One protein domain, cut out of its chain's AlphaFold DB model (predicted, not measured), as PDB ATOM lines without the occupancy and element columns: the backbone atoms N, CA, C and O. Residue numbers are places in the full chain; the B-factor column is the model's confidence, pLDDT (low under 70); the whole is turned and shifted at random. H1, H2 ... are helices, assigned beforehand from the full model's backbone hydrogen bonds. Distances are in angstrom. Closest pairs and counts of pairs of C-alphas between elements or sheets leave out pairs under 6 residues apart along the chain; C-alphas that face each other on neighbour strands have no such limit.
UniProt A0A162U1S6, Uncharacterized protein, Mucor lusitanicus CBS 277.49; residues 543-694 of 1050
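This is residues 543 to 694 of the 1050 residues of an uncharacterized protein of Mucor lusitanicus CBS 277.49 (UniProt A0A162U1S6). A hairpin of two helices, H5 and H6, makes the core of a five-helix bundle, with the hairpin H1 and H2 on one side and H7 on the other. Short H8 and H9 pack on that same other side, while H4 packs on H1 and H2, and residues 586 to 592, leading into H3, stick out. H1, H2, H5, H6 and H7 run up and down, each against the one before. The printed part has 152 residues with nine named helices, H1 to H9 in order, and no named strand: all helix, compact, radius of gyration of the C-alphas 15.3 A, spans 43 by 41 by 27 A.

H6, residues 636 to 659, is longest at 34.8 A, beginning at C-alpha 636 (-41.062, -24.529, 3.808). H5 is residues 612 to 627, 22.8 A; H7 661 to 677, 25.6 A; H1 545 to 562, 25.0 A, from (-19.491, -37.034, -9.251); H2 569 to 583, 21.1 A. The short ones are H3, 591 to 596, H4, 606 to 609, H8, 680 to 684, and H9, 687 to 690.

H6 touches H5 at C-alphas 642 and 619, 6.2 A, a steep tilt of 37 degrees, only just beyond shallow, opposite ways. H6 touches H2 at C-alphas 638 and 573, 6.4 A, and H7 at 657 and 664, 5.2 A. H5 touches H1 at C-alphas 618 and 557, 6.0 A, and H8 at 624 and 682, 5.6 A. H7 touches H9 at C-alphas 672 and 690, 6.1 A. H4 touches H1 at C-alphas 609 and 546, 5.2 A. H3 is near H6. Every O i to N i+4 pair is within hydrogen-bond range in H2, H3, H6 and H8; H1 has 9 of 14, H5 10 of 12, H7 9 of 13; H4 and H9 are too short for such a pair.

The C-alphas of Ala 566 and Thr 598, the two farthest apart, are 44.4 A apart. The printed part has no cut and no long link. Mean pLDDT of the printed part is 73.9, and residues 579 to 610 are among those under 70.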
ATOM      1  N   LEU A 543     -17.654 -35.238 -15.563       49.62
ATOM      2  CA  LEU A 543     -17.688 -34.735 -14.201       49.62
ATOM      3  C   LEU A 543     -17.635 -35.952 -13.289       49.62
ATOM      4  O   LEU A 543     -18.558 -36.770 -13.265       49.62
ATOM      5  N   HIS A 544     -16.523 -36.094 -12.583       59.44
ATOM      6  CA  HIS A 544     -16.420 -37.076 -11.531       59.44
ATOM      7  C   HIS A 544     -17.351 -36.607 -10.407       59.44
ATOM      8  O   HIS A 544     -17.180 -35.541  -9.824       59.44
ATOM      9  N   LEU A 545     -18.416 -37.367 -10.183       63.72
ATOM     10  CA  LEU A 545     -19.491 -37.034  -9.251       63.72
ATOM     11  C   LEU A 545     -19.011 -36.724  -7.816       63.72
ATOM     12  O   LEU A 545     -19.541 -35.785  -7.224       63.72
ATOM     13  N   PRO A 546     -17.982 -37.410  -7.276       67.75
ATOM     14  CA  PRO A 546     -17.364 -37.031  -6.006       67.75
ATOM     15  C   PRO A 546     -16.817 -35.600  -5.996       67.75
ATOM     16  O   PRO A 546     -16.920 -34.930  -4.975       67.75
ATOM     17  N   ASP A 547     -16.286 -35.117  -7.118       70.44
ATOM     18  CA  ASP A 547     -15.703 -33.779  -7.224       70.44
ATOM     19  C   ASP A 547     -16.831 -32.735  -7.212       70.44
ATOM     20  O   ASP A 547     -16.757 -31.761  -6.475       70.44
ATOM     21  N   ILE A 548     -17.950 -32.982  -7.917       72.50
ATOM     22  CA  ILE A 548     -19.156 -32.129  -7.823       72.50
ATOM     23  C   ILE A 548     -19.646 -32.047  -6.369       72.50
ATOM     24  O   ILE A 548     -19.921 -30.967  -5.846       72.50
ATOM     25  N   LEU A 549     -19.773 -33.198  -5.709       72.00
ATOM     26  CA  LEU A 549     -20.330 -33.270  -4.363       72.00
ATOM     27  C   LEU A 549     -19.409 -32.616  -3.323       72.00
ATOM     28  O   LEU A 549     -19.884 -31.832  -2.505       72.00
ATOM     29  N   ASN A 550     -18.108 -32.907  -3.354       75.56
ATOM     30  CA  ASN A 550     -17.162 -32.433  -2.339       75.56
ATOM     31  C   ASN A 550     -16.635 -31.022  -2.609       75.56
ATOM     32  O   ASN A 550     -16.482 -30.258  -1.657       75.56
ATOM     33  N   ASP A 551     -16.391 -30.661  -3.869       77.50
ATOM     34  CA  ASP A 551     -15.739 -29.392  -4.206       77.50
ATOM     35  C   ASP A 551     -16.747 -28.283  -4.526       77.50
ATOM     36  O   ASP A 551     -16.410 -27.103  -4.408       77.50
ATOM     37  N   PHE A 552     -17.988 -28.628  -4.899       71.81
ATOM     38  CA  PHE A 552     -18.996 -27.638  -5.305       71.81
ATOM     39  C   PHE A 552     -20.206 -27.575  -4.371       71.81
ATOM     40  O   PHE A 552     -20.600 -26.477  -3.986       71.81
ATOM     41  N   LEU A 553     -20.785 -28.716  -3.988       76.88
ATOM     42  CA  LEU A 553     -22.007 -28.746  -3.168       76.88
ATOM     43  C   LEU A 553     -21.728 -28.546  -1.674       76.88
ATOM     44  O   LEU A 553     -22.414 -27.784  -0.992       76.88
ATOM     45  N   LEU A 554     -20.716 -29.235  -1.149       78.69
ATOM     46  CA  LEU A 554     -20.419 -29.253   0.280       78.69
ATOM     47  C   LEU A 554     -19.837 -27.936   0.840       78.69
ATOM     48  O   LEU A 554     -20.204 -27.571   1.963       78.69
ATOM     49  N   PRO A 555     -18.965 -27.187   0.130       84.62
ATOM     50  CA  PRO A 555     -18.356 -25.985   0.699       84.62
ATOM     51  C   PRO A 555     -19.359 -24.862   1.007       84.62
ATOM     52  O   PRO A 555     -19.290 -24.335   2.120       84.62
ATOM     53  N   PRO A 556     -20.330 -24.522   0.129       80.62
ATOM     54  CA  PRO A 556     -21.368 -23.543   0.455       80.62
ATOM     55  C   PRO A 556     -22.210 -23.941   1.668       80.62
ATOM     56  O   PRO A 556     -22.473 -23.108   2.534       80.62
ATOM     57  N   LEU A 557     -22.585 -25.221   1.768       81.00
ATOM     58  CA  LEU A 557     -23.335 -25.750   2.911       81.00
ATOM     59  C   LEU A 557     -22.521 -25.639   4.210       81.00
ATOM     60  O   LEU A 557     -23.025 -25.161   5.223       81.00
ATOM     61  N   THR A 558     -21.235 -25.985   4.163       85.62
ATOM     62  CA  THR A 558     -20.320 -25.886   5.312       85.62
ATOM     63  C   THR A 558     -20.070 -24.439   5.725       85.62
ATOM     64  O   THR A 558     -19.896 -24.122   6.900       85.62
ATOM     65  N   GLN A 559     -20.004 -23.526   4.761       84.69
ATOM     66  CA  GLN A 559     -19.862 -22.113   5.068       84.69
ATOM     67  C   GLN A 559     -21.153 -21.591   5.725       84.69
ATOM     68  O   GLN A 559     -21.072 -20.772   6.642       84.69
ATOM     69  N   PHE A 560     -22.322 -22.098   5.317       83.38
ATOM     70  CA  PHE A 560     -23.620 -21.695   5.866       83.38
ATOM     71  C   PHE A 560     -23.789 -22.122   7.316       83.38
ATOM     72  O   PHE A 560     -24.258 -21.326   8.122       83.38
ATOM     73  N   THR A 561     -23.310 -23.312   7.689       83.50
ATOM     74  CA  THR A 561     -23.307 -23.727   9.101       83.50
ATOM     75  C   THR A 561     -22.422 -22.844   9.981       83.50
ATOM     76  O   THR A 561     -22.700 -22.670  11.164       83.50
ATOM     77  N   ARG A 562     -21.365 -22.237   9.421       85.50
ATOM     78  CA  ARG A 562     -20.467 -21.329  10.157       85.50
ATOM     79  C   ARG A 562     -20.993 -19.899  10.234       85.50
ATOM     80  O   ARG A 562     -20.732 -19.211  11.218       85.50
ATOM     81  N   GLN A 563     -21.642 -19.422   9.173       82.88
ATOM     82  CA  GLN A 563     -22.097 -18.037   9.028       82.88
ATOM     83  C   GLN A 563     -23.455 -17.982   8.301       82.88
ATOM     84  O   GLN A 563     -23.511 -17.549   7.146       82.88
ATOM     85  N   PRO A 564     -24.560 -18.381   8.960       76.75
ATOM     86  CA  PRO A 564     -25.874 -18.504   8.316       76.75
ATOM     87  C   PRO A 564     -26.404 -17.175   7.762       76.75
ATOM     88  O   PRO A 564     -27.129 -17.156   6.774       76.75
ATOM     89  N   THR A 565     -25.992 -16.047   8.344       75.38
ATOM     90  CA  THR A 565     -26.399 -14.701   7.915       75.38
ATOM     91  C   THR A 565     -25.545 -14.111   6.789       75.38
ATOM     92  O   THR A 565     -25.928 -13.096   6.213       75.38
ATOM     93  N   ALA A 566     -24.385 -14.701   6.479       70.38
ATOM     94  CA  ALA A 566     -23.423 -14.140   5.525       70.38
ATOM     95  C   ALA A 566     -23.541 -14.727   4.111       70.38
ATOM     96  O   ALA A 566     -22.891 -14.231   3.189       70.38
ATOM     97  N   ILE A 567     -24.331 -15.786   3.933       71.06
ATOM     98  CA  ILE A 567     -24.423 -16.532   2.676       71.06
ATOM     99  C   ILE A 567     -25.771 -16.312   2.021       71.06
ATOM    100  O   ILE A 567     -26.802 -16.231   2.684       71.06
ATOM    101  N   ASP A 568     -25.746 -16.246   0.693       76.06
ATOM    102  CA  ASP A 568     -26.952 -16.211  -0.112       76.06
ATOM    103  C   ASP A 568     -27.763 -17.499   0.081       76.06
ATOM    104  O   ASP A 568     -27.350 -18.592  -0.315       76.06
ATOM    105  N   ILE A 569     -28.946 -17.362   0.673       75.38
ATOM    106  CA  ILE A 569     -29.867 -18.471   0.905       75.38
ATOM    107  C   ILE A 569     -30.254 -19.191  -0.390       75.38
ATOM    108  O   ILE A 569     -30.492 -20.397  -0.378       75.38
ATOM    109  N   GLN A 570     -30.242 -18.483  -1.522       75.81
ATOM    110  CA  GLN A 570     -30.538 -19.065  -2.827       75.81
ATOM    111  C   GLN A 570     -29.478 -20.085  -3.246       75.81
ATOM    112  O   GLN A 570     -29.802 -21.074  -3.902       75.81
ATOM    113  N   LEU A 571     -28.223 -19.896  -2.825       76.19
ATOM    114  CA  LEU A 571     -27.155 -20.864  -3.053       76.19
ATOM    115  C   LEU A 571     -27.412 -22.149  -2.255       76.19
ATOM    116  O   LEU A 571     -27.211 -23.243  -2.769       76.19
ATOM    117  N   ILE A 572     -27.900 -22.041  -1.020       77.50
ATOM    118  CA  ILE A 572     -28.240 -23.204  -0.184       77.50
ATOM    119  C   ILE A 572     -29.432 -23.962  -0.758       77.50
ATOM    120  O   ILE A 572     -29.365 -25.180  -0.907       77.50
ATOM    121  N   GLN A 573     -30.469 -23.237  -1.172       77.38
ATOM    122  CA  GLN A 573     -31.616 -23.791  -1.890       77.38
ATOM    123  C   GLN A 573     -31.171 -24.537  -3.147       77.38
ATOM    124  O   GLN A 573     -31.509 -25.702  -3.329       77.38
ATOM    125  N   PHE A 574     -30.346 -23.901  -3.981       77.38
ATOM    126  CA  PHE A 574     -29.799 -24.518  -5.184       77.38
ATOM    127  C   PHE A 574     -29.044 -25.814  -4.876       77.38
ATOM    128  O   PHE A 574     -29.272 -26.819  -5.544       77.38
ATOM    129  N   ASN A 575     -28.195 -25.817  -3.845       76.38
ATOM    130  CA  ASN A 575     -27.467 -27.016  -3.440       76.38
ATOM    131  C   ASN A 575     -28.423 -28.135  -2.991       76.38
ATOM    132  O   ASN A 575     -28.251 -29.268  -3.431       76.38
ATOM    133  N   LEU A 576     -29.459 -27.831  -2.197       74.38
ATOM    134  CA  LEU A 576     -30.478 -28.808  -1.784       74.38
ATOM    135  C   LEU A 576     -31.252 -29.387  -2.981       74.38
ATOM    136  O   LEU A 576     -31.391 -30.601  -3.078       74.38
ATOM    137  N   TYR A 577     -31.696 -28.562  -3.934       77.19
ATOM    138  CA  TYR A 577     -32.406 -29.051  -5.127       77.19
ATOM    139  C   TYR A 577     -31.500 -29.832  -6.090       77.19
ATOM    140  O   TYR A 577     -31.934 -30.795  -6.732       77.19
ATOM    141  N   LEU A 578     -30.226 -29.444  -6.196       72.75
ATOM    142  CA  LEU A 578     -29.253 -30.183  -6.994       72.75
ATOM    143  C   LEU A 578     -28.981 -31.560  -6.372       72.75
ATOM    144  O   LEU A 578     -28.909 -32.557  -7.090       72.75
ATOM    145  N   LEU A 579     -28.912 -31.633  -5.040       69.19
ATOM    146  CA  LEU A 579     -28.871 -32.897  -4.305       69.19
ATOM    147  C   LEU A 579     -30.132 -33.734  -4.544       69.19
ATOM    148  O   LEU A 579     -29.997 -34.939  -4.745       69.19
ATOM    149  N   ASP A 580     -31.320 -33.118  -4.630       69.88
ATOM    150  CA  ASP A 580     -32.546 -33.839  -5.014       69.88
ATOM    151  C   ASP A 580     -32.366 -34.600  -6.306       69.88
ATOM    152  O   ASP A 580     -32.598 -35.804  -6.382       69.88
ATOM    153  N   SER A 581     -31.870 -33.877  -7.301       67.88
ATOM    154  CA  SER A 581     -31.700 -34.379  -8.653       67.88
ATOM    155  C   SER A 581     -30.693 -35.533  -8.698       67.88
ATOM    156  O   SER A 581     -30.866 -36.467  -9.479       67.88
ATOM    157  N   PHE A 582     -29.667 -35.515  -7.839       64.06
ATOM    158  CA  PHE A 582     -28.696 -36.609  -7.717       64.06
ATOM    159  C   PHE A 582     -29.202 -37.806  -6.897       64.06
ATOM    160  O   PHE A 582     -28.667 -38.907  -7.039       64.06
ATOM    161  N   CYS A 583     -30.221 -37.613  -6.057       60.53
ATOM    162  CA  CYS A 583     -30.812 -38.640  -5.197       60.53
ATOM    163  C   CYS A 583     -32.152 -39.198  -5.715       60.53
ATOM    164  O   CYS A 583     -32.731 -40.079  -5.072       60.53
ATOM    165  N   GLN A 584     -32.664 -38.711  -6.848       60.41
ATOM    166  CA  GLN A 584     -33.825 -39.284  -7.531       60.41
ATOM    167  C   GLN A 584     -33.440 -40.630  -8.166       60.41
ATOM    168  O   GLN A 584     -32.760 -40.698  -9.192       60.41
ATOM    169  N   TYR A 585     -33.858 -41.725  -7.529       53.94
ATOM    170  CA  TYR A 585     -33.768 -43.063  -8.110       53.94
ATOM    171  C   TYR A 585     -34.903 -43.225  -9.126       53.94
ATOM    172  O   TYR A 585     -36.027 -42.822  -8.853       53.94
ATOM    173  N   LYS A 586     -34.626 -43.799 -10.301       46.16
ATOM    174  CA  LYS A 586     -35.587 -43.869 -11.424       46.16
ATOM    175  C   LYS A 586     -36.870 -44.664 -11.145       46.16
ATOM    176  O   LYS A 586     -37.793 -44.579 -11.950       46.16
ATOM    177  N   ASP A 587     -36.918 -45.409 -10.047       47.53
ATOM    178  CA  ASP A 587     -38.090 -46.160  -9.614       47.53
ATOM    179  C   ASP A 587     -38.669 -45.501  -8.354       47.53
ATOM    180  O   ASP A 587     -38.188 -45.737  -7.248       47.53
ATOM    181  N   ASP A 588     -39.713 -44.686  -8.532       42.75
ATOM    182  CA  ASP A 588     -40.453 -43.980  -7.466       42.75
ATOM    183  C   ASP A 588     -41.217 -44.911  -6.505       42.75
ATOM    184  O   ASP A 588     -41.809 -44.461  -5.526       42.75
ATOM    185  N   ASN A 589     -41.228 -46.222  -6.749       48.16
ATOM    186  CA  ASN A 589     -41.843 -47.156  -5.817       48.16
ATOM    187  C   ASN A 589     -40.873 -47.405  -4.654       48.16
ATOM    188  O   ASN A 589     -39.739 -47.811  -4.892       48.16
ATOM    189  N   ASP A 590     -41.330 -47.295  -3.403       46.97
ATOM    190  CA  ASP A 590     -40.582 -47.692  -2.189       46.97
ATOM    191  C   ASP A 590     -39.954 -49.106  -2.280       46.97
ATOM    192  O   ASP A 590     -38.987 -49.439  -1.588       46.97
ATOM    193  N   SER A 591     -40.449 -49.954  -3.192       48.50
ATOM    194  CA  SER A 591     -39.852 -51.243  -3.551       48.50
ATOM    195  C   SER A 591     -38.467 -51.146  -4.211       48.50
ATOM    196  O   SER A 591     -37.678 -52.079  -4.080       48.50
ATOM    197  N   GLY A 592     -38.149 -50.052  -4.910       49.28
ATOM    198  CA  GLY A 592     -36.864 -49.826  -5.580       49.28
ATOM    199  C   GLY A 592     -35.702 -49.776  -4.589       49.28
ATOM    200  O   GLY A 592     -34.678 -50.422  -4.802       49.28
ATOM    201  N   TRP A 593     -35.897 -49.140  -3.433       48.66
ATOM    202  CA  TRP A 593     -34.894 -49.097  -2.364       48.66
ATOM    203  C   TRP A 593     -34.797 -50.410  -1.572       48.66
ATOM    204  O   TRP A 593     -33.720 -50.769  -1.099       48.66
ATOM    205  N   GLN A 594     -35.877 -51.196  -1.488       49.62
ATOM    206  CA  GLN A 594     -35.789 -52.586  -1.010       49.62
ATOM    207  C   GLN A 594     -34.988 -53.465  -1.990       49.62
ATOM    208  O   GLN A 594     -34.281 -54.366  -1.544       49.62
ATOM    209  N   LEU A 595     -35.035 -53.181  -3.298       47.84
ATOM    210  CA  LEU A 595     -34.244 -53.865  -4.329       47.84
ATOM    211  C   LEU A 595     -32.748 -53.504  -4.262       47.84
ATOM    212  O   LEU A 595     -31.903 -54.360  -4.545       47.84
ATOM    213  N   VAL A 596     -32.411 -52.292  -3.793       50.59
ATOM    214  CA  VAL A 596     -31.023 -51.885  -3.481       50.59
ATOM    215  C   VAL A 596     -30.374 -52.837  -2.465       50.59
ATOM    216  O   VAL A 596     -29.173 -53.079  -2.530       50.59
ATOM    217  N   LYS A 597     -31.159 -53.523  -1.614       49.00
ATOM    218  CA  LYS A 597     -30.625 -54.568  -0.718       49.00
ATOM    219  C   LYS A 597     -29.956 -55.739  -1.445       49.00
ATOM    220  O   LYS A 597     -29.198 -56.474  -0.818       49.00
ATOM    221  N   THR A 598     -30.248 -55.931  -2.730       48.28
ATOM    222  CA  THR A 598     -29.823 -57.097  -3.519       48.28
ATOM    223  C   THR A 598     -28.839 -56.776  -4.647       48.28
ATOM    224  O   THR A 598     -28.393 -57.698  -5.328       48.28
ATOM    225  N   THR A 599     -28.487 -55.504  -4.861       46.75
ATOM    226  CA  THR A 599     -27.641 -55.063  -5.986       46.75
ATOM    227  C   THR A 599     -26.168 -54.890  -5.593       46.75
ATOM    228  O   THR A 599     -25.829 -54.707  -4.427       46.75
ATOM    229  N   HIS A 600     -25.276 -55.053  -6.578       49.31
ATOM    230  CA  HIS A 600     -23.817 -55.076  -6.414       49.31
ATOM    231  C   HIS A 600     -23.233 -53.704  -6.001       49.31
ATOM    232  O   HIS A 600     -23.803 -52.664  -6.313       49.31
ATOM    233  N   GLU A 601     -22.041 -53.705  -5.383       51.78
ATOM    234  CA  GLU A 601     -21.283 -52.516  -4.919       51.78
ATOM    235  C   GLU A 601     -21.104 -51.392  -5.966       51.78
ATOM    236  O   GLU A 601     -20.795 -50.260  -5.601       51.78
ATOM    237  N   SER A 602     -21.294 -51.676  -7.259       46.66
ATOM    238  CA  SER A 602     -21.182 -50.695  -8.347       46.66
ATOM    239  C   SER A 602     -22.349 -49.707  -8.450       46.66
ATOM    240  O   SER A 602     -22.203 -48.712  -9.153       46.66
ATOM    241  N   ASP A 603     -23.469 -49.960  -7.763       52.84
ATOM    242  CA  ASP A 603     -24.698 -49.153  -7.853       52.84
ATOM    243  C   ASP A 603     -24.978 -48.336  -6.576       52.84
ATOM    244  O   ASP A 603     -26.097 -47.878  -6.339       52.84
ATOM    245  N   LEU A 604     -23.962 -48.142  -5.725       55.56
ATOM    246  CA  LEU A 604     -24.091 -47.316  -4.526       55.56
ATOM    247  C   LEU A 604     -24.461 -45.864  -4.903       55.56
ATOM    248  O   LEU A 604     -23.842 -45.287  -5.803       55.56
ATOM    249  N   PRO A 605     -25.446 -45.241  -4.222       62.62
ATOM    250  CA  PRO A 605     -25.857 -43.875  -4.515       62.62
ATOM    251  C   PRO A 605     -24.683 -42.896  -4.487       62.62
ATOM    252  O   PRO A 605     -23.880 -42.896  -3.556       62.62
ATOM    253  N   ALA A 606     -24.654 -42.000  -5.473       60.34
ATOM    254  CA  ALA A 606     -23.701 -40.903  -5.638       60.34
ATOM    255  C   ALA A 606     -23.293 -40.189  -4.338       60.34
ATOM    256  O   ALA A 606     -22.133 -39.837  -4.138       60.34
ATOM    257  N   VAL A 607     -24.262 -39.986  -3.444       60.25
ATOM    258  CA  VAL A 607     -24.096 -39.267  -2.178       60.25
ATOM    259  C   VAL A 607     -23.100 -39.943  -1.222       60.25
ATOM    260  O   VAL A 607     -22.513 -39.267  -0.383       60.25
ATOM    261  N   LEU A 608     -22.833 -41.246  -1.379       63.78
ATOM    262  CA  LEU A 608     -21.837 -41.974  -0.583       63.78
ATOM    263  C   LEU A 608     -20.389 -41.599  -0.909       63.78
ATOM    264  O   LEU A 608     -19.486 -41.949  -0.154       63.78
ATOM    265  N   TYR A 609     -20.165 -40.868  -2.000       65.75
ATOM    266  CA  TYR A 609     -18.854 -40.319  -2.329       65.75
ATOM    267  C   TYR A 609     -18.613 -38.911  -1.758       65.75
ATOM    268  O   TYR A 609     -17.524 -38.361  -1.930       65.75
ATOM    269  N   CYS A 610     -19.606 -38.314  -1.093       68.88
ATOM    270  CA  CYS A 610     -19.444 -37.070  -0.346       68.88
ATOM    271  C   CYS A 610     -18.852 -37.348   1.049       68.88
ATOM    272  O   CYS A 610     -19.019 -38.447   1.581       68.88
ATOM    273  N   SER A 611     -18.209 -36.357   1.685       74.44
ATOM    274  CA  SER A 611     -17.956 -36.384   3.136       74.44
ATOM    275  C   SER A 611     -19.293 -36.434   3.884       74.44
ATOM    276  O   SER A 611     -19.894 -35.411   4.217       74.44
ATOM    277  N   SER A 612     -19.761 -37.653   4.131       73.19
ATOM    278  CA  SER A 612     -21.042 -37.967   4.760       73.19
ATOM    279  C   SER A 612     -21.194 -37.298   6.127       73.19
ATOM    280  O   SER A 612     -22.271 -36.812   6.444       73.19
ATOM    281  N   GLU A 613     -20.103 -37.176   6.881       75.69
ATOM    282  CA  GLU A 613     -20.021 -36.443   8.150       75.69
ATOM    283  C   GLU A 613     -20.416 -34.965   8.007       75.69
ATOM    284  O   GLU A 613     -21.343 -34.474   8.656       75.69
ATOM    285  N   THR A 614     -19.740 -34.253   7.105       76.81
ATOM    286  CA  THR A 614     -19.972 -32.823   6.872       76.81
ATOM    287  C   THR A 614     -21.368 -32.588   6.305       76.81
ATOM    288  O   THR A 614     -22.060 -31.644   6.690       76.81
ATOM    289  N   PHE A 615     -21.798 -33.470   5.407       77.06
ATOM    290  CA  PHE A 615     -23.098 -33.395   4.759       77.06
ATOM    291  C   PHE A 615     -24.248 -33.505   5.766       77.06
ATOM    292  O   PHE A 615     -25.154 -32.672   5.796       77.06
ATOM    293  N   VAL A 616     -24.156 -34.494   6.651       79.69
ATOM    294  CA  VAL A 616     -25.081 -34.703   7.768       79.69
ATOM    295  C   VAL A 616     -25.133 -33.498   8.675       79.69
ATOM    296  O   VAL A 616     -26.222 -33.059   9.038       79.69
ATOM    297  N   HIS A 617     -23.970 -32.971   9.057       83.94
ATOM    298  CA  HIS A 617     -23.909 -31.816   9.934       83.94
ATOM    299  C   HIS A 617     -24.642 -30.621   9.308       83.94
ATOM    300  O   HIS A 617     -25.416 -29.953   9.987       83.94
ATOM    301  N   CYS A 618     -24.489 -30.409   7.996       83.94
ATOM    302  CA  CYS A 618     -25.198 -29.356   7.270       83.94
ATOM    303  C   CYS A 618     -26.719 -29.568   7.242       83.94
ATOM    304  O   CYS A 618     -27.460 -28.641   7.563       83.94
ATOM    305  N   LEU A 619     -27.194 -30.774   6.904       85.44
ATOM    306  CA  LEU A 619     -28.631 -31.081   6.905       85.44
ATOM    307  C   LEU A 619     -29.241 -30.941   8.304       85.44
ATOM    308  O   LEU A 619     -30.303 -30.346   8.471       85.44
ATOM    309  N   THR A 620     -28.535 -31.440   9.315       88.31
ATOM    310  CA  THR A 620     -28.950 -31.359  10.719       88.31
ATOM    311  C   THR A 620     -29.017 -29.907  11.178       88.31
ATOM    312  O   THR A 620     -29.987 -29.514  11.816       88.31
ATOM    313  N   PHE A 621     -28.041 -29.079  10.796       88.06
ATOM    314  CA  PHE A 621     -28.046 -27.649  11.088       88.06
ATOM    315  C   PHE A 621     -29.229 -26.924  10.433       88.06
ATOM    316  O   PHE A 621     -29.917 -26.168  11.112       88.06
ATOM    317  N   ILE A 622     -29.524 -27.190   9.154       87.25
ATOM    318  CA  ILE A 622     -30.684 -26.605   8.450       87.25
ATOM    319  C   ILE A 622     -31.997 -26.964   9.159       87.25
ATOM    320  O   ILE A 622     -32.864 -26.105   9.342       87.25
ATOM    321  N   MET A 623     -32.135 -28.215   9.605       88.50
ATOM    322  CA  MET A 623     -33.295 -28.637  10.391       88.50
ATOM    323  C   MET A 623     -33.312 -28.009  11.785       88.50
ATOM    324  O   MET A 623     -34.377 -27.641  12.261       88.50
ATOM    325  N   ASN A 624     -32.158 -27.793  12.415       88.88
ATOM    326  CA  ASN A 624     -32.082 -27.130  13.713       88.88
ATOM    327  C   ASN A 624     -32.508 -25.656  13.650       88.88
ATOM    328  O   ASN A 624     -33.170 -25.175  14.566       88.88
ATOM    329  N   LEU A 625     -32.191 -24.948  12.557       85.69
ATOM    330  CA  LEU A 625     -32.677 -23.580  12.331       85.69
ATOM    331  C   LEU A 625     -34.210 -23.509  12.314       85.69
ATOM    332  O   LEU A 625     -34.786 -22.508  12.735       85.69
ATOM    333  N   ARG A 626     -34.872 -24.584  11.862       86.69
ATOM    334  CA  ARG A 626     -36.335 -24.707  11.890       86.69
ATOM    335  C   ARG A 626     -36.879 -24.614  13.311       86.69
ATOM    336  O   ARG A 626     -37.843 -23.900  13.550       86.69
ATOM    337  N   GLU A 627     -36.260 -25.339  14.237       82.81
ATOM    338  CA  GLU A 627     -36.726 -25.446  15.623       82.81
ATOM    339  C   GLU A 627     -36.405 -24.184  16.438       82.81
ATOM    340  O   GLU A 627     -37.085 -23.886  17.417       82.81
ATOM    341  N   GLN A 628     -35.418 -23.396  16.005       79.81
ATOM    342  CA  GLN A 628     -35.075 -22.109  16.619       79.81
ATOM    343  C   GLN A 628     -36.001 -20.953  16.184       79.81
ATOM    344  O   GLN A 628     -35.845 -19.839  16.676       79.81
ATOM    345  N   ASP A 629     -36.955 -21.200  15.270       68.88
ATOM    346  CA  ASP A 629     -37.812 -20.187  14.616       68.88
ATOM    347  C   ASP A 629     -37.011 -19.025  13.984       68.88
ATOM    348  O   ASP A 629     -37.511 -17.921  13.743       68.88
ATOM    349  N   GLU A 630     -35.734 -19.265  13.674       67.44
ATOM    350  CA  GLU A 630     -34.873 -18.286  13.031       67.44
ATOM    351  C   GLU A 630     -35.068 -18.364  11.514       67.44
ATOM    352  O   GLU A 630     -34.516 -19.212  10.809       67.44
ATOM    353  N   LYS A 631     -35.890 -17.452  10.987       64.12
ATOM    354  CA  LYS A 631     -36.185 -17.349   9.552       64.12
ATOM    355  C   LYS A 631     -35.004 -16.744   8.792       64.12
ATOM    356  O   LYS A 631     -35.087 -15.624   8.293       64.12
ATOM    357  N   HIS A 632     -33.923 -17.504   8.630       71.50
ATOM    358  CA  HIS A 632     -32.761 -17.146   7.797       71.50
ATOM    359  C   HIS A 632     -33.049 -17.232   6.286       71.50
ATOM    360  O   HIS A 632     -32.193 -17.603   5.494       71.50
ATOM    361  N   GLY A 633     -34.281 -16.934   5.860       72.44
ATOM    362  CA  GLY A 633     -34.702 -16.948   4.453       72.44
ATOM    363  C   GLY A 633     -34.988 -18.329   3.850       72.44
ATOM    364  O   GLY A 633     -35.459 -18.389   2.712       72.44
ATOM    365  N   VAL A 634     -34.733 -19.417   4.583       77.69
ATOM    366  CA  VAL A 634     -35.124 -20.777   4.179       77.69
ATOM    367  C   VAL A 634     -36.668 -20.817   4.058       77.69
ATOM    368  O   VAL A 634     -37.380 -20.107   4.780       77.69
ATOM    369  N   ARG A 635     -37.219 -21.571   3.101       81.00
ATOM    370  CA  ARG A 635     -38.665 -21.689   2.808       81.00
ATOM    371  C   ARG A 635     -39.159 -23.097   3.071       81.00
ATOM    372  O   ARG A 635     -38.396 -24.032   2.924       81.00
ATOM    373  N   LEU A 636     -40.446 -23.254   3.397       81.19
ATOM    374  CA  LEU A 636     -41.062 -24.529   3.808       81.19
ATOM    375  C   LEU A 636     -40.673 -25.731   2.910       81.19
ATOM    376  O   LEU A 636     -40.384 -26.810   3.412       81.19
ATOM    377  N   GLN A 637     -40.564 -25.497   1.601       82.12
ATOM    378  CA  GLN A 637     -40.116 -26.458   0.581       82.12
ATOM    379  C   GLN A 637     -38.671 -26.950   0.777       82.12
ATOM    380  O   GLN A 637     -38.369 -28.110   0.524       82.12
ATOM    381  N   ASP A 638     -37.780 -26.089   1.260       83.25
ATOM    382  CA  ASP A 638     -36.376 -26.413   1.507       83.25
ATOM    383  C   ASP A 638     -36.230 -27.335   2.726       83.25
ATOM    384  O   ASP A 638     -35.417 -28.255   2.706       83.25
ATOM    385  N   TRP A 639     -37.053 -27.142   3.769       86.81
ATOM    386  CA  TRP A 639     -37.123 -28.086   4.895       86.81
ATOM    387  C   TRP A 639     -37.748 -29.411   4.493       86.81
ATOM    388  O   TRP A 639     -37.322 -30.451   4.983       86.81
ATOM    389  N   GLU A 640     -38.736 -29.391   3.600       87.31
ATOM    390  CA  GLU A 640     -39.308 -30.617   3.051       87.31
ATOM    391  C   GLU A 640     -38.257 -31.412   2.264       87.31
ATOM    392  O   GLU A 640     -38.102 -32.612   2.490       87.31
ATOM    393  N   ALA A 641     -37.472 -30.739   1.418       83.31
ATOM    394  CA  ALA A 641     -36.351 -31.350   0.711       83.31
ATOM    395  C   ALA A 641     -35.299 -31.902   1.691       83.31
ATOM    396  O   ALA A 641     -34.927 -33.072   1.600       83.31
ATOM    397  N   ALA A 642     -34.878 -31.099   2.676       86.75
ATOM    398  CA  ALA A 642     -33.914 -31.516   3.693       86.75
ATOM    399  C   ALA A 642     -34.387 -32.748   4.480       86.75
ATOM    400  O   ALA A 642     -33.624 -33.701   4.642       86.75
ATOM    401  N   LEU A 643     -35.649 -32.769   4.917       87.31
ATOM    402  CA  LEU A 643     -36.230 -33.899   5.641       87.31
ATOM    403  C   LEU A 643     -36.290 -35.162   4.774       87.31
ATOM    404  O   LEU A 643     -35.895 -36.236   5.227       87.31
ATOM    405  N   ASN A 644     -36.699 -35.029   3.508       83.75
ATOM    406  CA  ASN A 644     -36.702 -36.143   2.562       83.75
ATOM    407  C   ASN A 644     -35.283 -36.713   2.349       83.75
ATOM    408  O   ASN A 644     -35.133 -37.926   2.181       83.75
ATOM    409  N   TYR A 645     -34.228 -35.883   2.389       80.50
ATOM    410  CA  TYR A 645     -32.847 -36.388   2.360       80.50
ATOM    411  C   TYR A 645     -32.450 -37.097   3.633       80.50
ATOM    412  O   TYR A 645     -31.790 -38.126   3.539       80.50
ATOM    413  N   ILE A 646     -32.824 -36.578   4.800       85.69
ATOM    414  CA  ILE A 646     -32.510 -37.232   6.072       85.69
ATOM    415  C   ILE A 646     -33.108 -38.641   6.093       85.69
ATOM    416  O   ILE A 646     -32.390 -39.592   6.406       85.69
ATOM    417  N   ASP A 647     -34.365 -38.802   5.670       83.56
ATOM    418  CA  ASP A 647     -35.023 -40.110   5.589       83.56
ATOM    419  C   ASP A 647     -34.276 -41.056   4.621       83.56
ATOM    420  O   ASP A 647     -33.896 -42.172   4.992       83.56
ATOM    421  N   LYS A 648     -33.970 -40.596   3.397       80.00
ATOM    422  CA  LYS A 648     -33.219 -41.385   2.397       80.00
ATOM    423  C   LYS A 648     -31.810 -41.745   2.877       80.00
ATOM    424  O   LYS A 648     -31.359 -42.876   2.703       80.00
ATOM    425  N   PHE A 649     -31.100 -40.797   3.477       80.12
ATOM    426  CA  PHE A 649     -29.722 -40.982   3.920       80.12
ATOM    427  C   PHE A 649     -29.642 -41.916   5.125       80.12
ATOM    428  O   PHE A 649     -28.773 -42.786   5.176       80.12
ATOM    429  N   THR A 650     -30.601 -41.814   6.045       81.56
ATOM    430  CA  THR A 650     -30.762 -42.753   7.159       81.56
ATOM    431  C   THR A 650     -30.911 -44.187   6.652       81.56
ATOM    432  O   THR A 650     -30.192 -45.075   7.111       81.56
ATOM    433  N   LEU A 651     -31.760 -44.417   5.641       79.69
ATOM    434  CA  LEU A 651     -31.909 -45.735   5.012       79.69
ATOM    435  C   LEU A 651     -30.604 -46.235   4.376       79.69
ATOM    436  O   LEU A 651     -30.236 -47.397   4.563       79.69
ATOM    437  N   ILE A 652     -29.886 -45.362   3.661       76.44
ATOM    438  CA  ILE A 652     -28.594 -45.688   3.040       76.44
ATOM    439  C   ILE A 652     -27.570 -46.114   4.100       76.44
ATOM    440  O   ILE A 652     -26.862 -47.101   3.905       76.44
ATOM    441  N   ILE A 653     -27.496 -45.406   5.225       77.06
ATOM    442  CA  ILE A 653     -26.548 -45.716   6.301       77.06
ATOM    443  C   ILE A 653     -26.905 -47.026   6.986       77.06
ATOM    444  O   ILE A 653     -26.023 -47.863   7.171       77.06
ATOM    445  N   LEU A 654     -28.178 -47.232   7.328       78.81
ATOM    446  CA  LEU A 654     -28.642 -48.486   7.924       78.81
ATOM    447  C   LEU A 654     -28.324 -49.676   7.010       78.81
ATOM    448  O   LEU A 654     -27.846 -50.711   7.477       78.81
ATOM    449  N   TYR A 655     -28.512 -49.518   5.698       73.56
ATOM    450  CA  TYR A 655     -28.099 -50.523   4.724       73.56
ATOM    451  C   TYR A 655     -26.576 -50.714   4.709       73.56
ATOM    452  O   TYR A 655     -26.093 -51.840   4.846       73.56
ATOM    453  N   GLY A 656     -25.813 -49.627   4.615       70.69
ATOM    454  CA  GLY A 656     -24.354 -49.649   4.621       70.69
ATOM    455  C   GLY A 656     -23.764 -50.330   5.858       70.69
ATOM    456  O   GLY A 656     -22.805 -51.089   5.746       70.69
ATOM    457  N   GLN A 657     -24.381 -50.161   7.029       72.12
ATOM    458  CA  GLN A 657     -24.003 -50.867   8.257       72.12
ATOM    459  C   GLN A 657     -24.189 -52.385   8.157       72.12
ATOM    460  O   GLN A 657     -23.425 -53.126   8.778       72.12
ATOM    461  N   THR A 658     -25.177 -52.858   7.390       73.94
ATOM    462  CA  THR A 658     -25.393 -54.295   7.154       73.94
ATOM    463  C   THR A 658     -24.472 -54.861   6.073       73.94
ATOM    464  O   THR A 658     -23.961 -55.967   6.242       73.94
ATOM    465  N   ALA A 659     -24.230 -54.109   4.995       68.00
ATOM    466  CA  ALA A 659     -23.457 -54.563   3.839       68.00
ATOM    467  C   ALA A 659     -21.938 -54.396   4.026       68.00
ATOM    468  O   ALA A 659     -21.177 -55.326   3.767       68.00
ATOM    469  N   VAL A 660     -21.494 -53.232   4.519       72.19
ATOM    470  CA  VAL A 660     -20.076 -52.869   4.702       72.19
ATOM    471  C   VAL A 660     -19.861 -52.247   6.097       72.19
ATOM    472  O   VAL A 660     -19.597 -51.048   6.234       72.19
ATOM    473  N   PRO A 661     -19.938 -53.051   7.178       74.12
ATOM    474  CA  PRO A 661     -20.004 -52.528   8.543       74.12
ATOM    475  C   PRO A 661     -18.805 -51.661   8.952       74.12
ATOM    476  O   PRO A 661     -18.944 -50.779   9.791       74.12
ATOM    477  N   SER A 662     -17.611 -51.907   8.406       73.00
ATOM    478  CA  SER A 662     -16.391 -51.187   8.793       73.00
ATOM    479  C   SER A 662     -16.398 -49.717   8.372       73.00
ATOM    480  O   SER A 662     -15.979 -48.878   9.162       73.00
ATOM    481  N   GLN A 663     -16.897 -49.396   7.173       68.44
ATOM    482  CA  GLN A 663     -16.962 -48.017   6.672       68.44
ATOM    483  C   GLN A 663     -18.058 -47.216   7.383       68.44
ATOM    484  O   GLN A 663     -17.847 -46.074   7.785       68.44
ATOM    485  N   PHE A 664     -19.216 -47.839   7.608       74.44
ATOM    486  CA  PHE A 664     -20.369 -47.158   8.192       74.44
ATOM    487  C   PHE A 664     -20.348 -47.091   9.727       74.44
ATOM    488  O   PHE A 664     -21.039 -46.251  10.297       74.44
ATOM    489  N   ARG A 665     -19.532 -47.903  10.420       76.38
ATOM    490  CA  ARG A 665     -19.327 -47.772  11.877       76.38
ATOM    491  C   ARG A 665     -18.626 -46.474  12.260       76.38
ATOM    492  O   ARG A 665     -19.023 -45.854  13.239       76.38
ATOM    493  N   THR A 666     -17.599 -46.066  11.515       74.06
ATOM    494  CA  THR A 666     -16.910 -44.789  11.766       74.06
ATOM    495  C   THR A 666     -17.877 -43.627  11.586       74.06
ATOM    496  O   THR A 666     -17.961 -42.755  12.446       74.06
ATOM    497  N   LEU A 667     -18.690 -43.688  10.530       74.31
ATOM    498  CA  LEU A 667     -19.728 -42.702  10.283       74.31
ATOM    499  C   LEU A 667     -20.770 -42.671  11.416       74.31
ATOM    500  O   LEU A 667     -21.116 -41.600  11.897       74.31
ATOM    501  N   GLN A 668     -21.228 -43.831  11.897       77.25
ATOM    502  CA  GLN A 668     -22.148 -43.922  13.036       77.25
ATOM    503  C   GLN A 668     -21.567 -43.295  14.312       77.25
ATOM    504  O   GLN A 668     -22.256 -42.537  14.984       77.25
ATOM    505  N   GLN A 669     -20.296 -43.555  14.628       78.12
ATOM    506  CA  GLN A 669     -19.630 -42.926  15.775       78.12
ATOM    507  C   GLN A 669     -19.556 -41.400  15.622       78.12
ATOM    508  O   GLN A 669     -19.729 -40.662  16.595       78.12
ATOM    509  N   TYR A 670     -19.343 -40.912  14.398       75.56
ATOM    510  CA  TYR A 670     -19.412 -39.485  14.111       75.56
ATOM    511  C   TYR A 670     -20.822 -38.926  14.347       75.56
ATOM    512  O   TYR A 670     -20.960 -37.903  15.011       75.56
ATOM    513  N   PHE A 671     -21.880 -39.594  13.879       76.25
ATOM    514  CA  PHE A 671     -23.263 -39.195  14.178       76.25
ATOM    515  C   PHE A 671     -23.523 -39.128  15.683       76.25
ATOM    516  O   PHE A 671     -24.028 -38.132  16.195       76.25
ATOM    517  N   GLU A 672     -23.130 -40.171  16.410       76.00
ATOM    518  CA  GLU A 672     -23.319 -40.253  17.856       76.00
ATOM    519  C   GLU A 672     -22.579 -39.137  18.603       76.00
ATOM    520  O   GLU A 672     -23.020 -38.716  19.667       76.00
ATOM    521  N   THR A 673     -21.473 -38.620  18.073       80.12
ATOM    522  CA  THR A 673     -20.721 -37.528  18.706       80.12
ATOM    523  C   THR A 673     -21.187 -36.149  18.257       80.12
ATOM    524  O   THR A 673     -21.422 -35.307  19.108       80.12
ATOM    525  N   SER A 674     -21.377 -35.925  16.960       78.19
ATOM    526  CA  SER A 674     -21.738 -34.620  16.379       78.19
ATOM    527  C   SER A 674     -23.169 -34.170  16.674       78.19
ATOM    528  O   SER A 674     -23.443 -32.973  16.703       78.19
ATOM    529  N   LEU A 675     -24.093 -35.108  16.909       83.12
ATOM    530  CA  LEU A 675     -25.489 -34.770  17.174       83.12
ATOM    531  C   LEU A 675     -25.727 -34.193  18.582       83.12
ATOM    532  O   LEU A 675     -26.796 -33.637  18.815       83.12
ATOM    533  N   THR A 676     -24.750 -34.258  19.503       82.44
ATOM    534  CA  THR A 676     -24.884 -33.686  20.864       82.44
ATOM    535  C   THR A 676     -25.208 -32.214  20.892       82.44
ATOM    536  O   THR A 676     -25.801 -31.743  21.858       82.44
ATOM    537  N   ASP A 677     -24.744 -31.499  19.874       84.06
ATOM    538  CA  ASP A 677     -24.718 -30.044  19.874       84.06
ATOM    539  C   ASP A 677     -26.072 -29.453  19.452       84.06
ATOM    540  O   ASP A 677     -26.276 -28.243  19.526       84.06
ATOM    541  N   PHE A 678     -27.011 -30.305  19.027       88.62
ATOM    542  CA  PHE A 678     -28.329 -29.919  18.534       88.62
ATOM    543  C   PHE A 678     -29.438 -30.202  19.553       88.62
ATOM    544  O   PHE A 678     -29.282 -31.030  20.450       88.62
ATOM    545  N   GLY A 679     -30.584 -29.531  19.402       87.88
ATOM    546  CA  GLY A 679     -31.774 -29.782  20.225       87.88
ATOM    547  C   GLY A 679     -32.310 -31.212  20.081       87.88
ATOM    548  O   GLY A 679     -32.037 -31.893  19.089       87.88
ATOM    549  N   TRP A 680     -33.079 -31.677  21.068       90.12
ATOM    550  CA  TRP A 680     -33.590 -33.052  21.101       90.12
ATOM    551  C   TRP A 680     -34.522 -33.357  19.921       90.12
ATOM    552  O   TRP A 680     -34.473 -34.463  19.386       90.12
ATOM    553  N   GLU A 681     -35.300 -32.375  19.461       90.31
ATOM    554  CA  GLU A 681     -36.146 -32.463  18.266       90.31
ATOM    555  C   GLU A 681     -35.316 -32.794  17.018       90.31
ATOM    556  O   GLU A 681     -35.609 -33.726  16.271       90.31
ATOM    557  N   THR A 682     -34.222 -32.060  16.818       89.75
ATOM    558  CA  THR A 682     -33.319 -32.263  15.681       89.75
ATOM    559  C   THR A 682     -32.609 -33.614  15.774       89.75
ATOM    560  O   THR A 682     -32.445 -34.300  14.765       89.75
ATOM    561  N   GLN A 683     -32.212 -34.034  16.980       88.88
ATOM    562  CA  GLN A 683     -31.601 -35.348  17.198       88.88
ATOM    563  C   GLN A 683     -32.577 -36.491  16.873       88.88
ATOM    564  O   GLN A 683     -32.164 -37.506  16.310       88.88
ATOM    565  N   LEU A 684     -33.874 -36.327  17.159       89.31
ATOM    566  CA  LEU A 684     -34.895 -37.339  16.871       89.31
ATOM    567  C   LEU A 684     -35.097 -37.626  15.380       89.31
ATOM    568  O   LEU A 684     -35.499 -38.738  15.037       89.31
ATOM    569  N   LEU A 685     -34.768 -36.690  14.487       88.94
ATOM    570  CA  LEU A 685     -34.773 -36.944  13.039       88.94
ATOM    571  C   LEU A 685     -33.830 -38.094  12.651       88.94
ATOM    572  O   LEU A 685     -34.089 -38.822  11.698       88.94
ATOM    573  N   TRP A 686     -32.766 -38.293  13.432       89.00
ATOM    574  CA  TRP A 686     -31.764 -39.339  13.242       89.00
ATOM    575  C   TRP A 686     -31.945 -40.528  14.189       89.00
ATOM    576  O   TRP A 686     -31.055 -41.378  14.283       89.00
ATOM    577  N   TYR A 687     -33.086 -40.620  14.881       87.50
ATOM    578  CA  TYR A 687     -33.366 -41.658  15.878       87.50
ATOM    579  C   TYR A 687     -33.013 -43.094  15.433       87.50
ATOM    580  O   TYR A 687     -32.368 -43.791  16.223       87.50
ATOM    581  N   PRO A 688     -33.301 -43.531  14.184       86.00
ATOM    582  CA  PRO A 688     -32.911 -44.864  13.711       86.00
ATOM    583  C   PRO A 688     -31.409 -45.170  13.830       86.00
ATOM    584  O   PRO A 688     -31.012 -46.320  14.025       86.00
ATOM    585  N   LEU A 689     -30.553 -44.145  13.734       84.44
ATOM    586  CA  LEU A 689     -29.096 -44.278  13.817       84.44
ATOM    587  C   LEU A 689     -28.561 -44.165  15.250       84.44
ATOM    588  O   LEU A 689     -27.539 -44.773  15.560       84.44
ATOM    589  N   ILE A 690     -29.235 -43.405  16.121       84.06
ATOM    590  CA  ILE A 690     -28.744 -43.062  17.471       84.06
ATOM    591  C   ILE A 690     -29.501 -43.737  18.618       84.06
ATOM    592  O   ILE A 690     -29.280 -43.401  19.779       84.06
ATOM    593  N   ARG A 691     -30.358 -44.722  18.330       77.62
ATOM    594  CA  ARG A 691     -31.216 -45.445  19.297       77.62
ATOM    595  C   ARG A 691     -30.529 -45.984  20.562       77.62
ATOM    596  O   ARG A 691     -31.197 -46.355  21.518       77.62
ATOM    597  N   HIS A 692     -29.204 -46.116  20.555       80.56
ATOM    598  CA  HIS A 692     -28.423 -46.636  21.680       80.56
ATOM    599  C   HIS A 692     -27.999 -45.557  22.676       80.56
ATOM    600  O   HIS A 692     -27.404 -45.877  23.706       80.56
ATOM    601  N   ARG A 693     -28.278 -44.288  22.372       82.12
ATOM    602  CA  ARG A 693     -27.844 -43.159  23.174       82.12
ATOM    603  C   ARG A 693     -29.004 -42.569  23.977       82.12
ATOM    604  O   ARG A 693     -30.068 -42.350  23.401       82.12
ATOM    605  N   PRO A 694     -28.784 -42.219  25.257       86.44
ATOM    606  CA  PRO A 694     -29.725 -41.385  25.977       86.44
ATOM    607  C   PRO A 694     -29.828 -39.988  25.344       86.44
ATOM    608  O   PRO A 694     -28.835 -39.266  25.211       86.44
TER     609      PRO A 694